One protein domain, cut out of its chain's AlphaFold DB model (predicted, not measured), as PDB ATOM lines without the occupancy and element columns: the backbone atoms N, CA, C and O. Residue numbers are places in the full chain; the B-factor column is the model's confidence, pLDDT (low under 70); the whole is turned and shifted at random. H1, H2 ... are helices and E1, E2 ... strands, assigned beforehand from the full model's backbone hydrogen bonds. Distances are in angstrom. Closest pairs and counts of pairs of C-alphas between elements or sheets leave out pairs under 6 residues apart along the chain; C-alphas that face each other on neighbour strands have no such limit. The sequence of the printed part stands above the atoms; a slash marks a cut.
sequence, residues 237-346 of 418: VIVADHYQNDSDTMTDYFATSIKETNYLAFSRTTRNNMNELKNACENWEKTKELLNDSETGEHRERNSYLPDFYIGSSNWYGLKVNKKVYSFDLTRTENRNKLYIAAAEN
ATOM      1  N   VAL A 237      -7.373  13.746 -39.361       91.88
ATOM      2  CA  VAL A 237      -8.002  12.423 -39.462       91.88
ATOM      3  C   VAL A 237      -8.238  12.074 -40.927       91.88
ATOM      4  O   VAL A 237      -8.600  12.937 -41.732       91.88
ATOM      5  N   ILE A 238      -7.994  10.814 -41.270       92.62
ATOM      6  CA  ILE A 238      -8.300  10.239 -42.576       92.62
ATOM      7  C   ILE A 238      -9.658   9.556 -42.473       92.62
ATOM      8  O   ILE A 238      -9.884   8.748 -41.568       92.62
ATOM      9  N   VAL A 239     -10.557   9.919 -43.379       93.38
ATOM     10  CA  VAL A 239     -11.945   9.461 -43.387       93.38
ATOM     11  C   VAL A 239     -12.306   8.870 -44.740       93.38
ATOM     12  O   VAL A 239     -11.717   9.240 -45.754       93.38
ATOM     13  N   ALA A 240     -13.286   7.979 -44.740       93.38
ATOM     14  CA  ALA A 240     -13.980   7.491 -45.913       93.38
ATOM     15  C   ALA A 240     -15.404   8.058 -45.919       93.38
ATOM     16  O   ALA A 240     -16.240   7.652 -45.111       93.38
ATOM     17  N   ASP A 241     -15.666   8.995 -46.825       92.12
ATOM     18  CA  ASP A 241     -16.986   9.581 -47.037       92.12
ATOM     19  C   ASP A 241     -17.693   8.841 -48.180       92.12
ATOM     20  O   ASP A 241     -17.157   8.711 -49.283       92.12
ATOM     21  N   HIS A 242     -18.906   8.352 -47.929       91.75
ATOM     22  CA  HIS A 242     -19.745   7.719 -48.941       91.75
ATOM     23  C   HIS A 242     -20.700   8.754 -49.538       91.75
ATOM     24  O   HIS A 242     -21.688   9.133 -48.909       91.75
ATOM     25  N   TYR A 243     -20.407   9.206 -50.752       89.31
ATOM     26  CA  TYR A 243     -21.213  10.193 -51.461       89.31
ATOM     27  C   TYR A 243     -22.362   9.530 -52.225       89.31
ATOM     28  O   TYR A 243     -22.142   8.601 -53.002       89.31
ATOM     29  N   GLN A 244     -23.578  10.037 -52.044       90.31
ATOM     30  CA  GLN A 244     -24.753   9.648 -52.817       90.31
ATOM     31  C   GLN A 244     -25.028  10.685 -53.914       90.31
ATOM     32  O   GLN A 244     -24.783  11.879 -53.729       90.31
ATOM     33  N   ASN A 245     -25.497  10.216 -55.073       88.56
ATOM     34  CA  ASN A 245     -25.956  11.084 -56.149       88.56
ATOM     35  C   ASN A 245     -27.404  11.513 -55.874       88.56
ATOM     36  O   ASN A 245     -28.298  10.669 -55.898       88.56
ATOM     37  N   ASP A 246     -27.604  12.809 -55.654       86.06
ATOM     38  CA  ASP A 246     -28.909  13.438 -55.431       86.06
ATOM     39  C   ASP A 246     -29.302  14.338 -56.613       86.06
ATOM     40  O   ASP A 246     -30.151  15.219 -56.483       86.06
ATOM     41  N   SER A 247     -28.646  14.152 -57.763       85.94
ATOM     42  CA  SER A 247     -28.946  14.905 -58.977       85.94
ATOM     43  C   SER A 247     -30.343  14.569 -59.477       85.94
ATOM     44  O   SER A 247     -30.770  13.411 -59.467       85.94
ATOM     45  N   ASP A 248     -31.038  15.591 -59.954       86.19
ATOM     46  CA  ASP A 248     -32.338  15.422 -60.580       86.19
ATOM     47  C   ASP A 248     -32.137  14.872 -61.995       86.19
ATOM     48  O   ASP A 248     -31.372  15.410 -62.788       86.19
ATOM     49  N   THR A 249     -32.803  13.765 -62.315       81.19
ATOM     50  CA  THR A 249     -32.682  13.117 -63.627       81.19
ATOM     51  C   THR A 249     -33.441  13.853 -64.728       81.19
ATOM     52  O   THR A 249     -33.197  13.595 -65.906       81.19
ATOM     53  N   MET A 250     -34.357  14.753 -64.359       87.00
ATOM     54  CA  MET A 250     -35.205  15.510 -65.281       87.00
ATOM     55  C   MET A 250     -34.678  16.922 -65.557       87.00
ATOM     56  O   MET A 250     -35.197  17.600 -66.445       87.00
ATOM     57  N   THR A 251     -33.659  17.371 -64.822       83.38
ATOM     58  CA  THR A 251     -33.019  18.680 -65.003       83.38
ATOM     59  C   THR A 251     -31.498  18.536 -65.082       83.38
ATOM     60  O   THR A 251     -30.944  17.458 -64.899       83.38
ATOM     61  N   ASP A 252     -30.794  19.621 -65.399       83.25
ATOM     62  CA  ASP A 252     -29.328  19.689 -65.347       83.25
ATOM     63  C   ASP A 252     -28.802  19.991 -63.928       83.25
ATOM     64  O   ASP A 252     -27.621  20.300 -63.742       83.25
ATOM     65  N   TYR A 253     -29.668  19.890 -62.913       84.81
ATOM     66  CA  TYR A 253     -29.318  20.145 -61.527       84.81
ATOM     67  C   TYR A 253     -28.508  18.989 -60.934       84.81
ATOM     68  O   TYR A 253     -29.020  17.900 -60.657       84.81
ATOM     69  N   PHE A 254     -27.226  19.257 -60.694       79.94
ATOM     70  CA  PHE A 254     -26.298  18.319 -60.079       79.94
ATOM     71  C   PHE A 254     -26.209  18.531 -58.563       79.94
ATOM     72  O   PHE A 254     -25.889  19.629 -58.099       79.94
ATOM     73  N   ALA A 255     -26.422  17.465 -57.789       83.88
ATOM     74  CA  ALA A 255     -26.283  17.489 -56.338       83.88
ATOM     75  C   ALA A 255     -25.706  16.179 -55.792       83.88
ATOM     76  O   ALA A 255     -25.970  15.086 -56.294       83.88
ATOM     77  N   THR A 256     -24.915  16.300 -54.727       83.88
ATOM     78  CA  THR A 256     -24.332  15.164 -54.007       83.88
ATOM     79  C   THR A 256     -24.318  15.444 -52.515       83.88
ATOM     80  O   THR A 256     -23.880  16.522 -52.101       83.88
ATOM     81  N   SER A 257     -24.698  14.459 -51.709       88.44
ATOM     82  CA  SER A 257     -24.599  14.509 -50.250       88.44
ATOM     83  C   SER A 257     -23.742  13.366 -49.706       88.44
ATOM     84  O   SER A 257     -23.491  12.365 -50.379       88.44
ATOM     85  N   ILE A 258     -23.242  13.530 -48.479       89.31
ATOM     86  CA  ILE A 258     -22.508  12.480 -47.770       89.31
ATOM     87  C   ILE A 258     -23.527  11.653 -46.994       89.31
ATOM     88  O   ILE A 258     -24.137  12.144 -46.047       89.31
ATOM     89  N   LYS A 259     -23.681  10.390 -47.386       91.25
ATOM     90  CA  LYS A 259     -24.553   9.424 -46.715       91.25
ATOM     91  C   LYS A 259     -23.969   8.973 -45.380       91.25
ATOM     92  O   LYS A 259     -24.693   8.802 -44.406       91.25
ATOM     93  N   GLU A 260     -22.659   8.748 -45.349       90.62
ATOM     94  CA  GLU A 260     -21.957   8.229 -44.180       90.62
ATOM     95  C   GLU A 260     -20.482   8.643 -44.204       90.62
ATOM     96  O   GLU A 260     -19.864   8.681 -45.268       90.62
ATOM     97  N   THR A 261     -19.917   8.898 -43.024       92.56
ATOM     98  CA  THR A 261     -18.484   9.140 -42.822       92.56
ATOM     99  C   THR A 261     -17.926   8.073 -41.887       92.56
ATOM    100  O   THR A 261     -18.363   7.969 -40.739       92.56
ATOM    101  N   ASN A 262     -16.932   7.325 -42.352       93.88
ATOM    102  CA  ASN A 262     -16.173   6.362 -41.557       93.88
ATOM    103  C   ASN A 262     -14.757   6.890 -41.300       93.88
ATOM    104  O   ASN A 262     -14.169   7.546 -42.155       93.88
ATOM    105  N   TYR A 263     -14.192   6.628 -40.126       93.25
ATOM    106  CA  TYR A 263     -12.880   7.137 -39.723       93.25
ATOM    107  C   TYR A 263     -11.850   6.011 -39.757       93.25
ATOM    108  O   TYR A 263     -12.043   4.991 -39.106       93.25
ATOM    109  N   LEU A 264     -10.763   6.191 -40.509       93.19
ATOM    110  CA  LEU A 264      -9.812   5.114 -40.811       93.19
ATOM    111  C   LEU A 264      -8.488   5.234 -40.053       93.19
ATOM    112  O   LEU A 264      -7.901   4.233 -39.658       93.19
ATOM    113  N   ALA A 265      -7.952   6.449 -39.896       92.44
ATOM    114  CA  ALA A 265      -6.629   6.639 -39.301       92.44
ATOM    115  C   ALA A 265      -6.399   8.065 -38.783       92.44
ATOM    116  O   ALA A 265      -6.937   9.038 -39.315       92.44
ATOM    117  N   PHE A 266      -5.534   8.196 -37.775       91.75
ATOM    118  CA  PHE A 266      -4.988   9.482 -37.340       91.75
ATOM    119  C   PHE A 266      -3.718   9.829 -38.120       91.75
ATOM    120  O   PHE A 266      -2.889   8.968 -38.402       91.75
ATOM    121  N   SER A 267      -3.529  11.114 -38.416       90.25
ATOM    122  CA  SER A 267      -2.385  11.629 -39.169       90.25
ATOM    123  C   SER A 267      -1.528  12.561 -38.315       90.25
ATOM    124  O   SER A 267      -2.038  13.456 -37.640       90.25
ATOM    125  N   ARG A 268      -0.199  12.417 -38.406       88.88
ATOM    126  CA  ARG A 268       0.787  13.327 -37.779       88.88
ATOM    127  C   ARG A 268       0.943  14.654 -38.521       88.88
ATOM    128  O   ARG A 268       1.551  15.589 -38.000       88.88
ATOM    129  N   THR A 269       0.455  14.734 -39.758       86.56
ATOM    130  CA  THR A 269       0.659  15.890 -40.639       86.56
ATOM    131  C   THR A 269      -0.658  16.423 -41.194       86.56
ATOM    132  O   THR A 269      -1.633  15.698 -41.371       86.56
ATOM    133  N   THR A 270      -0.693  17.714 -41.502       85.75
ATOM    134  CA  THR A 270      -1.811  18.345 -42.222       85.75
ATOM    135  C   THR A 270      -1.616  18.306 -43.737       85.75
ATOM    136  O   THR A 270      -2.496  18.710 -44.486       85.75
ATOM    137  N   ARG A 271      -0.459  17.828 -44.212       84.81
ATOM    138  CA  ARG A 271      -0.176  17.710 -45.643       84.81
ATOM    139  C   ARG A 271      -0.878  16.483 -46.209       84.81
ATOM    140  O   ARG A 271      -0.946  15.437 -45.562       84.81
ATOM    141  N   ASN A 272      -1.374  16.622 -47.429       87.06
ATOM    142  CA  ASN A 272      -1.950  15.518 -48.179       87.06
ATOM    143  C   ASN A 272      -0.833  14.608 -48.708       87.06
ATOM    144  O   ASN A 272       0.150  15.094 -49.270       87.06
ATOM    145  N   ASN A 273      -0.973  13.300 -48.497       87.56
ATOM    146  CA  ASN A 273      -0.019  12.283 -48.931       87.56
ATOM    147  C   ASN A 273      -0.788  11.039 -49.382       87.56
ATOM    148  O   ASN A 273      -1.570  10.488 -48.611       87.56
ATOM    149  N   MET A 274      -0.576  10.603 -50.625       87.56
ATOM    150  CA  MET A 274      -1.368   9.522 -51.210       87.56
ATOM    151  C   MET A 274      -1.041   8.163 -50.601       87.56
ATOM    152  O   MET A 274      -1.944   7.378 -50.342       87.56
ATOM    153  N   ASN A 275       0.231   7.914 -50.287       88.50
ATOM    154  CA  ASN A 275       0.632   6.668 -49.634       88.50
ATOM    155  C   ASN A 275       0.003   6.554 -48.241       88.50
ATOM    156  O   ASN A 275      -0.355   5.471 -47.803       88.50
ATOM    157  N   GLU A 276      -0.186   7.684 -47.561       90.44
ATOM    158  CA  GLU A 276      -0.856   7.714 -46.263       90.44
ATOM    159  C   GLU A 276      -2.354   7.403 -46.377       90.44
ATOM    160  O   GLU A 276      -2.892   6.702 -45.526       90.44
ATOM    161  N   LEU A 277      -3.018   7.878 -47.439       91.12
ATOM    162  CA  LEU A 277      -4.404   7.502 -47.726       91.12
ATOM    163  C   LEU A 277      -4.519   6.015 -48.080       91.12
ATOM    164  O   LEU A 277      -5.396   5.351 -47.542       91.12
ATOM    165  N   LYS A 278      -3.612   5.481 -48.911       89.81
ATOM    166  CA  LYS A 278      -3.584   4.049 -49.259       89.81
ATOM    167  C   LYS A 278      -3.423   3.167 -48.026       89.81
ATOM    168  O   LYS A 278      -4.219   2.261 -47.834       89.81
ATOM    169  N   ASN A 279      -2.471   3.491 -47.152       90.75
ATOM    170  CA  ASN A 279      -2.284   2.753 -45.904       90.75
ATOM    171  C   ASN A 279      -3.535   2.817 -45.014       90.75
ATOM    172  O   ASN A 279      -3.880   1.842 -44.362       90.75
ATOM    173  N   ALA A 280      -4.240   3.954 -44.985       91.19
ATOM    174  CA  ALA A 280      -5.487   4.065 -44.231       91.19
ATOM    175  C   ALA A 280      -6.629   3.236 -44.846       91.19
ATOM    176  O   ALA A 280      -7.454   2.711 -44.103       91.19
ATOM    177  N   CYS A 281      -6.676   3.090 -46.176       90.69
ATOM    178  CA  CYS A 281      -7.660   2.243 -46.855       90.69
ATOM    179  C   CYS A 281      -7.567   0.770 -46.432       90.69
ATOM    180  O   CYS A 281      -8.587   0.084 -46.433       90.69
ATOM    181  N   GLU A 282      -6.382   0.287 -46.050       90.50
ATOM    182  CA  GLU A 282      -6.181  -1.096 -45.596       90.50
ATOM    183  C   GLU A 282      -6.897  -1.405 -44.273       90.50
ATOM    184  O   GLU A 282      -7.180  -2.567 -43.988       90.50
ATOM    185  N   ASN A 283      -7.245  -0.381 -43.485       90.19
ATOM    186  CA  ASN A 283      -7.858  -0.564 -42.168       90.19
ATOM    187  C   ASN A 283      -9.344  -0.961 -42.225       90.19
ATOM    188  O   ASN A 283      -9.907  -1.371 -41.211       90.19
ATOM    189  N   TRP A 284     -10.001  -0.830 -43.382       91.50
ATOM    190  CA  TRP A 284     -11.411  -1.176 -43.547       91.50
ATOM    191  C   TRP A 284     -11.650  -1.917 -44.862       91.50
ATOM    192  O   TRP A 284     -11.255  -1.453 -45.928       91.50
ATOM    193  N   GLU A 285     -12.337  -3.062 -44.799       88.31
ATOM    194  CA  GLU A 285     -12.474  -3.973 -45.947       88.31
ATOM    195  C   GLU A 285     -13.088  -3.286 -47.180       88.31
ATOM    196  O   GLU A 285     -12.579  -3.434 -48.287       88.31
ATOM    197  N   LYS A 286     -14.097  -2.421 -46.993       87.12
ATOM    198  CA  LYS A 286     -14.720  -1.689 -48.114       87.12
ATOM    199  C   LYS A 286     -13.767  -0.708 -48.800       87.12
ATOM    200  O   LYS A 286     -13.888  -0.471 -49.995       87.12
ATOM    201  N   THR A 287     -12.830  -0.108 -48.066       88.19
ATOM    202  CA  THR A 287     -11.814   0.772 -48.667       88.19
ATOM    203  C   THR A 287     -10.625   0.002 -49.211       88.19
ATOM    204  O   THR A 287      -9.927   0.510 -50.081       88.19
ATOM    205  N   LYS A 288     -10.405  -1.228 -48.750       86.94
ATOM    206  CA  LYS A 288      -9.398  -2.131 -49.305       86.94
ATOM    207  C   LYS A 288      -9.783  -2.599 -50.707       86.94
ATOM    208  O   LYS A 288      -8.921  -2.651 -51.579       86.94
ATOM    209  N   GLU A 289     -11.069  -2.854 -50.950       84.38
ATOM    210  CA  GLU A 289     -11.592  -3.138 -52.294       84.38
ATOM    211  C   GLU A 289     -11.278  -2.006 -53.285       84.38
ATOM    212  O   GLU A 289     -10.868  -2.287 -54.409       84.38
ATOM    213  N   LEU A 290     -11.339  -0.739 -52.844       83.69
ATOM    214  CA  LEU A 290     -10.959   0.411 -53.675       83.69
ATOM    215  C   LEU A 290      -9.498   0.344 -54.148       83.69
ATOM    216  O   LEU A 290      -9.182   0.833 -55.222       83.69
ATOM    217  N   LEU A 291      -8.577  -0.251 -53.385       81.44
ATOM    218  CA  LEU A 291      -7.174  -0.347 -53.814       81.44
ATOM    219  C   LEU A 291      -6.948  -1.396 -54.911       81.44
ATOM    220  O   LEU A 291      -5.950  -1.315 -55.627       81.44
ATOM    221  N   ASN A 292      -7.846  -2.377 -55.019       75.81
ATOM    222  CA  ASN A 292      -7.738  -3.490 -55.962       75.81
ATOM    223  C   ASN A 292      -8.480  -3.230 -57.280       75.81
ATOM    224  O   ASN A 292      -8.274  -3.956 -58.252       75.81
ATOM    225  N   ASP A 293      -9.357  -2.231 -57.304       66.75
ATOM    226  CA  ASP A 293     -10.184  -1.897 -58.453       66.75
ATOM    227  C   ASP A 293      -9.376  -1.135 -59.516       66.75
ATOM    228  O   ASP A 293      -8.773  -0.094 -59.246       66.75
ATOM    229  N   SER A 294      -9.388  -1.646 -60.752       60.78
ATOM    230  CA  SER A 294      -8.741  -1.008 -61.901       60.78
ATOM    231  C   SER A 294      -9.342   0.355 -62.263       60.78
ATOM    232  O   SER A 294      -8.675   1.141 -62.934       60.78
ATOM    233  N   GLU A 295     -10.581   0.630 -61.843       60.22
ATOM    234  CA  GLU A 295     -11.286   1.895 -62.083       60.22
ATOM    235  C   GLU A 295     -11.115   2.908 -60.938       60.22
ATOM    236  O   GLU A 295     -11.497   4.070 -61.081       60.22
ATOM    237  N   THR A 296     -10.497   2.518 -59.814       68.69
ATOM    238  CA  THR A 296     -10.230   3.454 -58.714       68.69
ATOM    239  C   THR A 296      -9.039   4.357 -59.025       68.69
ATOM    240  O   THR A 296      -7.919   3.911 -59.286       68.69
ATOM    241  N   GLY A 297      -9.287   5.666 -58.960       76.00
ATOM    242  CA  GLY A 297      -8.316   6.704 -59.279       76.00
ATOM    243  C   GLY A 297      -7.691   7.362 -58.051       76.00
ATOM    244  O   GLY A 297      -8.317   7.552 -57.005       76.00
ATOM    245  N   GLU A 298      -6.431   7.780 -58.199       85.38
ATOM    246  CA  GLU A 298      -5.803   8.764 -57.318       85.38
ATOM    247  C   GLU A 298      -6.168  10.175 -57.782       85.38
ATOM    248  O   GLU A 298      -5.648  10.667 -58.785       85.38
ATOM    249  N   HIS A 299      -7.006  10.867 -57.021       82.69
ATOM    250  CA  HIS A 299      -7.427  12.221 -57.355       82.69
ATOM    251  C   HIS A 299      -6.588  13.234 -56.583       82.69
ATOM    252  O   HIS A 299      -6.505  13.202 -55.353       82.69
ATOM    253  N   ARG A 300      -5.933  14.133 -57.322       81.12
ATOM    254  CA  ARG A 300      -5.022  15.159 -56.780       81.12
ATOM    255  C   ARG A 300      -5.418  16.582 -57.188       81.12
ATOM    256  O   ARG A 300      -4.643  17.516 -56.984       81.12
ATOM    257  N   GLU A 301      -6.574  16.725 -57.827       68.12
ATOM    258  CA  GLU A 301      -7.057  17.980 -58.392       68.12
ATOM    259  C   GLU A 301      -7.940  18.735 -57.404       68.12
ATOM    260  O   GLU A 301      -8.753  18.152 -56.691       68.12
ATOM    261  N   ARG A 302      -7.800  20.061 -57.401       64.19
ATOM    262  CA  ARG A 302      -8.594  20.950 -56.556       64.19
ATOM    263  C   ARG A 302      -9.997  21.115 -57.142       64.19
ATOM    264  O   ARG A 302     -10.120  21.577 -58.275       64.19
ATOM    265  N   ASN A 303     -11.036  20.804 -56.372       61.69
ATOM    266  CA  ASN A 303     -12.434  20.937 -56.788       61.69
ATOM    267  C   ASN A 303     -13.242  21.604 -55.666       61.69
ATOM    268  O   ASN A 303     -13.181  21.188 -54.517       61.69
ATOM    269  N   SER A 304     -14.027  22.636 -55.983       60.66
ATOM    270  CA  SER A 304     -14.801  23.390 -54.986       60.66
ATOM    271  C   SER A 304     -15.894  22.582 -54.278       60.66
ATOM    272  O   SER A 304     -16.327  22.980 -53.199       60.66
ATOM    273  N   TYR A 305     -16.350  21.475 -54.868       59.06
ATOM    274  CA  TYR A 305     -17.472  20.671 -54.366       59.06
ATOM    275  C   TYR A 305     -17.043  19.356 -53.710       59.06
ATOM    276  O   TYR A 305     -17.869  18.641 -53.146       59.06
ATOM    277  N   LEU A 306     -15.758  19.012 -53.787       65.38
ATOM    278  CA  LEU A 306     -15.238  17.698 -53.431       65.38
ATOM    279  C   LEU A 306     -13.914  17.822 -52.684       65.38
ATOM    280  O   LEU A 306     -13.298  18.885 -52.688       65.38
ATOM    281  N   PRO A 307     -13.439  16.753 -52.027       68.69
ATOM    282  CA  PRO A 307     -12.095  16.768 -51.480       68.69
ATOM    283  C   PRO A 307     -11.065  16.999 -52.596       68.69
ATOM    284  O   PRO A 307     -11.078  16.300 -53.602       68.69
ATOM    285  N   ASP A 308     -10.130  17.924 -52.388       73.62
ATOM    286  CA  ASP A 308      -9.054  18.222 -53.353       73.62
ATOM    287  C   ASP A 308      -8.039  17.072 -53.534       73.62
ATOM    288  O   ASP A 308      -7.157  17.119 -54.392       73.62
ATOM    289  N   PHE A 309      -8.064  16.081 -52.638       84.75
ATOM    290  CA  PHE A 309      -7.080  15.003 -52.594       84.75
ATOM    291  C   PHE A 309      -7.685  13.747 -51.958       84.75
ATOM    292  O   PHE A 309      -7.905  13.720 -50.740       84.75
ATOM    293  N   TYR A 310      -7.977  12.728 -52.770       89.56
ATOM    294  CA  TYR A 310      -8.666  11.514 -52.321       89.56
ATOM    295  C   TYR A 310      -8.398  10.287 -53.203       89.56
ATOM    296  O   TYR A 310      -7.891  10.400 -54.319       89.56
ATOM    297  N   ILE A 311      -8.765   9.115 -52.683       89.38
ATOM    298  CA  ILE A 311      -8.846   7.839 -53.409       89.38
ATOM    299  C   ILE A 311     -10.326   7.483 -53.544       89.38
ATOM    300  O   ILE A 311     -11.038   7.498 -52.538       89.38
ATOM    301  N   GLY A 312     -10.803   7.186 -54.749       87.56
ATOM    302  CA  GLY A 312     -12.198   6.800 -54.964       87.56
ATOM    303  C   GLY A 312     -12.470   6.320 -56.385       87.56
ATOM    304  O   GLY A 312     -11.661   6.528 -57.285       87.56
ATOM    305  N   SER A 313     -13.618   5.673 -56.574       76.31
ATOM    306  CA  SER A 313     -14.017   5.080 -57.858       76.31
ATOM    307  C   SER A 313     -14.623   6.079 -58.846       76.31
ATOM    308  O   SER A 313     -14.664   5.826 -60.044       76.31
ATOM    309  N   SER A 314     -15.108   7.234 -58.378       77.88
ATOM    310  CA  SER A 314     -15.644   8.264 -59.268       77.88
ATOM    311  C   SER A 314     -15.329   9.670 -58.785       77.88
ATOM    312  O   SER A 314     -15.172   9.925 -57.587       77.88
ATOM    313  N   ASN A 315     -15.345  10.613 -59.731       74.44
ATOM    314  CA  ASN A 315     -15.212  12.022 -59.399       74.44
ATOM    315  C   ASN A 315     -16.384  12.528 -58.557       74.44
ATOM    316  O   ASN A 315     -16.192  13.379 -57.710       74.44
ATOM    317  N   TRP A 316     -17.591  11.984 -58.679       75.12
ATOM    318  CA  TRP A 316     -18.805  12.675 -58.230       75.12
ATOM    319  C   TRP A 316     -19.489  12.002 -57.040       75.12
ATOM    320  O   TRP A 316     -19.719  12.652 -56.026       75.12
ATOM    321  N   TYR A 317     -19.671  10.688 -57.082       82.81
ATOM    322  CA  TYR A 317     -20.352   9.904 -56.048       82.81
ATOM    323  C   TYR A 317     -19.529   8.668 -55.645       82.81
ATOM    324  O   TYR A 317     -18.424   8.453 -56.140       82.81
ATOM    325  N   GLY A 318     -20.047   7.863 -54.723       88.12
ATOM    326  CA  GLY A 318     -19.381   6.661 -54.230       88.12
ATOM    327  C   GLY A 318     -18.431   6.927 -53.065       88.12
ATOM    328  O   GLY A 318     -18.437   7.996 -52.449       88.12
ATOM    329  N   LEU A 319     -17.651   5.907 -52.721       90.81
ATOM    330  CA  LEU A 319     -16.775   5.923 -51.558       90.81
ATOM    331  C   LEU A 319     -15.479   6.679 -51.861       90.81
ATOM    332  O   LEU A 319     -14.798   6.384 -52.844       90.81
ATOM    333  N   LYS A 320     -15.140   7.654 -51.013       91.06
ATOM    334  CA  LYS A 320     -13.962   8.508 -51.183       91.06
ATOM    335  C   LYS A 320     -13.168   8.593 -49.891       91.06
ATOM    336  O   LYS A 320     -13.679   9.054 -48.874       91.06
ATOM    337  N   VAL A 321     -11.903   8.187 -49.946       92.12
ATOM    338  CA  VAL A 321     -10.972   8.281 -48.820       92.12
ATOM    339  C   VAL A 321     -10.165   9.557 -48.932       92.12
ATOM    340  O   VAL A 321      -9.396   9.726 -49.876       92.12
ATOM    341  N   ASN A 322     -10.321  10.459 -47.970       91.56
ATOM    342  CA  ASN A 322      -9.658  11.753 -47.972       91.56
ATOM    343  C   ASN A 322      -9.192  12.155 -46.570       91.56
ATOM    344  O   ASN A 322      -9.659  11.660 -45.543       91.56
ATOM    345  N   LYS A 323      -8.275  13.122 -46.513       90.75
ATOM    346  CA  LYS A 323      -7.846  13.718 -45.247       90.75
ATOM    347  C   LYS A 323      -8.704  14.937 -44.919       90.75
ATOM    348  O   LYS A 323      -8.832  15.850 -45.736       90.75
ATOM    349  N   LYS A 324      -9.258  14.998 -43.706       85.81
ATOM    350  CA  LYS A 324      -9.958  16.189 -43.206       85.81
ATOM    351  C   LYS A 324      -8.956  17.076 -42.468       85.81
ATOM    352  O   LYS A 324      -8.656  16.856 -41.300       85.81
ATOM    353  N   VAL A 325      -8.399  18.049 -43.191       67.38
ATOM    354  CA  VAL A 325      -7.365  18.968 -42.680       67.38
ATOM    355  C   VAL A 325      -7.976  20.234 -42.077       67.38
ATOM    356  O   VAL A 325      -7.668  20.585 -40.946       67.38
ATOM    357  N   TYR A 326      -8.848  20.918 -42.822       59.34
ATOM    358  CA  TYR A 326      -9.362  22.242 -42.440       59.34
ATOM    359  C   TYR A 326     -10.709  22.196 -41.710       59.34
ATOM    360  O   TYR A 326     -11.023  23.080 -40.924       59.34
ATOM    361  N   SER A 327     -11.505  21.153 -41.948       64.44
ATOM    362  CA  SER A 327     -12.847  21.003 -41.379       64.44
ATOM    363  C   SER A 327     -12.877  20.195 -40.076       64.44
ATOM    364  O   SER A 327     -13.952  20.008 -39.510       64.44
ATOM    365  N   PHE A 328     -11.733  19.662 -39.625       70.50
ATOM    366  CA  PHE A 328     -11.670  18.671 -38.545       70.50
ATOM    367  C   PHE A 328     -10.453  18.868 -37.630       70.50
ATOM    368  O   PHE A 328      -9.561  18.030 -37.532       70.50
ATOM    369  N   ASP A 329     -10.423  20.017 -36.958       79.81
ATOM    370  CA  ASP A 329      -9.450  20.320 -35.910       79.81
ATOM    371  C   ASP A 329      -9.757  19.517 -34.633       79.81
ATOM    372  O   ASP A 329     -10.819  19.691 -34.024       79.81
ATOM    373  N   LEU A 330      -8.828  18.645 -34.232       81.50
ATOM    374  CA  LEU A 330      -8.943  17.775 -33.057       81.50
ATOM    375  C   LEU A 330      -8.837  18.525 -31.721       81.50
ATOM    376  O   LEU A 330      -9.204  17.964 -30.689       81.50
ATOM    377  N   THR A 331      -8.396  19.786 -31.718       82.31
ATOM    378  CA  THR A 331      -8.417  20.631 -30.512       82.31
ATOM    379  C   THR A 331      -9.842  21.039 -30.123       82.31
ATOM    380  O   THR A 331     -10.122  21.291 -28.950       82.31
ATOM    381  N   ARG A 332     -10.776  21.054 -31.085       87.19
ATOM    382  CA  ARG A 332     -12.176  21.427 -30.857       87.19
ATOM    383  C   ARG A 332     -12.975  20.250 -30.304       87.19
ATOM    384  O   ARG A 332     -13.057  19.186 -30.921       87.19
ATOM    385  N   THR A 333     -13.661  20.474 -29.183       87.81
ATOM    386  CA  THR A 333     -14.504  19.467 -28.517       87.81
ATOM    387  C   THR A 333     -15.581  18.890 -29.438       87.81
ATOM    388  O   THR A 333     -15.826  17.691 -29.406       87.81
ATOM    389  N   GLU A 334     -16.169  19.702 -30.319       89.31
ATOM    390  CA  GLU A 334     -17.180  19.268 -31.297       89.31
ATOM    391  C   GLU A 334     -16.667  18.159 -32.227       89.31
ATOM    392  O   GLU A 334     -17.362  17.172 -32.463       89.31
ATOM    393  N   ASN A 335     -15.437  18.281 -32.733       88.88
ATOM    394  CA  ASN A 335     -14.856  17.292 -33.642       88.88
ATOM    395  C   ASN A 335     -14.460  16.016 -32.898       88.88
ATOM    396  O   ASN A 335     -14.668  14.912 -33.401       88.88
ATOM    397  N   ARG A 336     -13.975  16.148 -31.658       88.19
ATOM    398  CA  ARG A 336     -13.751  14.991 -30.782       88.19
ATOM    399  C   ARG A 336     -15.057  14.255 -30.485       88.19
ATOM    400  O   ARG A 336     -15.098  13.037 -30.585       88.19
ATOM    401  N   ASN A 337     -16.137  14.983 -30.208       91.25
ATOM    402  CA  ASN A 337     -17.458  14.397 -29.987       91.25
ATOM    403  C   ASN A 337     -17.968  13.659 -31.230       91.25
ATOM    404  O   ASN A 337     -18.489  12.559 -31.089       91.25
ATOM    405  N   LYS A 338     -17.752  14.191 -32.443       91.44
ATOM    406  CA  LYS A 338     -18.075  13.479 -33.696       91.44
ATOM    407  C   LYS A 338     -17.336  12.144 -33.822       91.44
ATOM    408  O   LYS A 338     -17.951  11.167 -34.240       91.44
ATOM    409  N   LEU A 339     -16.057  12.088 -33.440       90.44
ATOM    410  CA  LEU A 339     -15.287  10.837 -33.390       90.44
ATOM    411  C   LEU A 339     -15.831   9.866 -32.342       90.44
ATOM    412  O   LEU A 339     -15.952   8.681 -32.629       90.44
ATOM    413  N   TYR A 340     -16.169  10.348 -31.144       92.94
ATOM    414  CA  TYR A 340     -16.719   9.496 -30.086       92.94
ATOM    415  C   TYR A 340     -18.071   8.902 -30.484       92.94
ATOM    416  O   TYR A 340     -18.263   7.697 -30.366       92.94
ATOM    417  N   ILE A 341     -18.970   9.714 -31.043       92.12
ATOM    418  CA  ILE A 341     -20.256   9.239 -31.570       92.12
ATOM    419  C   ILE A 341     -20.027   8.205 -32.678       92.12
ATOM    420  O   ILE A 341     -20.657   7.153 -32.676       92.12
ATOM    421  N   ALA A 342     -19.087   8.462 -33.591       92.00
ATOM    422  CA  ALA A 342     -18.740   7.509 -34.640       92.00
ATOM    423  C   ALA A 342     -18.151   6.202 -34.095       92.00
ATOM    424  O   ALA A 342     -18.445   5.141 -34.633       92.00
ATOM    425  N   ALA A 343     -17.368   6.260 -33.017       91.56
ATOM    426  CA  ALA A 343     -16.838   5.071 -32.362       91.56
ATOM    427  C   ALA A 343     -17.956   4.234 -31.726       91.56
ATOM    428  O   ALA A 343     -17.985   3.026 -31.938       91.56
ATOM    429  N   ALA A 344     -18.908   4.869 -31.030       91.44
ATOM    430  CA  ALA A 344     -20.081   4.191 -30.473       91.44
ATOM    431  C   ALA A 344     -20.979   3.568 -31.564       91.44
ATOM    432  O   ALA A 344     -21.597   2.530 -31.357       91.44
ATOM    433  N   GLU A 345     -21.016   4.164 -32.757       91.88
ATOM    434  CA  GLU A 345     -21.763   3.656 -33.916       91.88
ATOM    435  C   GLU A 345     -20.975   2.651 -34.778       91.88
ATOM    436  O   GLU A 345     -21.444   2.269 -35.845       91.88
ATOM    437  N   ASN A 346     -19.793   2.202 -34.333       91.38
ATOM    438  CA  ASN A 346     -18.910   1.278 -35.065       91.38
ATOM    439  C   ASN A 346     -18.408   1.799 -36.428       91.38
ATOM    440  O   ASN A 346     -18.047   1.016 -37.304       91.38
TER     441      ASN A 346
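This is residues 237 to 346 of the 418 residues of an uncharacterized protein of Tenacibaculum sp. MAR_2009_124 (UniProt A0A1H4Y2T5). A strongly twisted sheet of five strands has a short helical hairpin, H1 and H2, packed over one face, while a third helix, H3, sits out beside the edge strand E2. The hairpin E1 and E2 is the longest part of the sheet, and the tip of its loop, residues 248 to 253, sticks out free. The printed part has 110 residues, with named elements in the order E1, E2, H1, H2, E3, E4, E5, H3; the sheet's order is E2, E1, E5, E4, E3, all antiparallel. The class is mixed, helices and strands, and the whole is compact, with a radius of gyration of the C-alphas of 14.3 A and spans of 43 by 31 by 27 A.

In the sheet, E1, residues 237 to 245, is antiparallel to E5, residues 318 to 324, at 148 degrees, with N 241 and O 320 2.9 A apart, within hydrogen-bond range. E2, residues 256 to 267, is an edge strand that bends by 72 degrees at residue 259; it is the antiparallel neighbour of E1, with N 240 and O 262 2.8 A apart, within hydrogen-bond range. E3, residues 297 to 299, E4, residues 310 to 312, and E5 form a meander, each strand the antiparallel neighbour of the one before. N 321 and O 311 of E5 and E4 are 2.8 A apart, and N 299 and O 310 of E3 and E4 2.9 A. H1, residues 274 to 281, is on the sheet at a height of 6.4 A, over E5 and across the strands at 64 degrees to E5 on the local plane; their closest C-alphas, of Leu 277 and Val 321, are 6.7 A apart. H2, residues 285 to 292, is on the same face at a height of 8.9 A, only just over E5 and E4, with 3 of its C-alphas falling on each; the two helices on one face make two layers with the sheet. H1 and H2, a helical hairpin, touch at Cys 281 and Thr 287, closest C-alphas 4.8 A, at a steep tilt of 41 degrees, opposite ways. H3, residues 333 to 344, only grazes the sheet with residues 339 to 343, and is apart from H1 and H2. Every O i to N i+4 pair is within hydrogen-bond range in H1 and H3; H2 has 1 of 4, and 4 of 5 O i to N i+3 pairs.

E1 begins at C-alpha 237, (-8.002, 12.423, -39.462), and is 24.5 A long; E2 is 26.7 A, E5 17.4 A and H3 16.4 A, ending at C-alpha 344, (-20.081, 4.191, -30.473).

The C-alphas farthest apart, of Met 250 and Arg 268, are 45.3 A apart. The printed part has no cut and no long link. The mean pLDDT of the printed part is 84.4; residues 293 to 296, 301 to 307 and 325 to 327 are under 70.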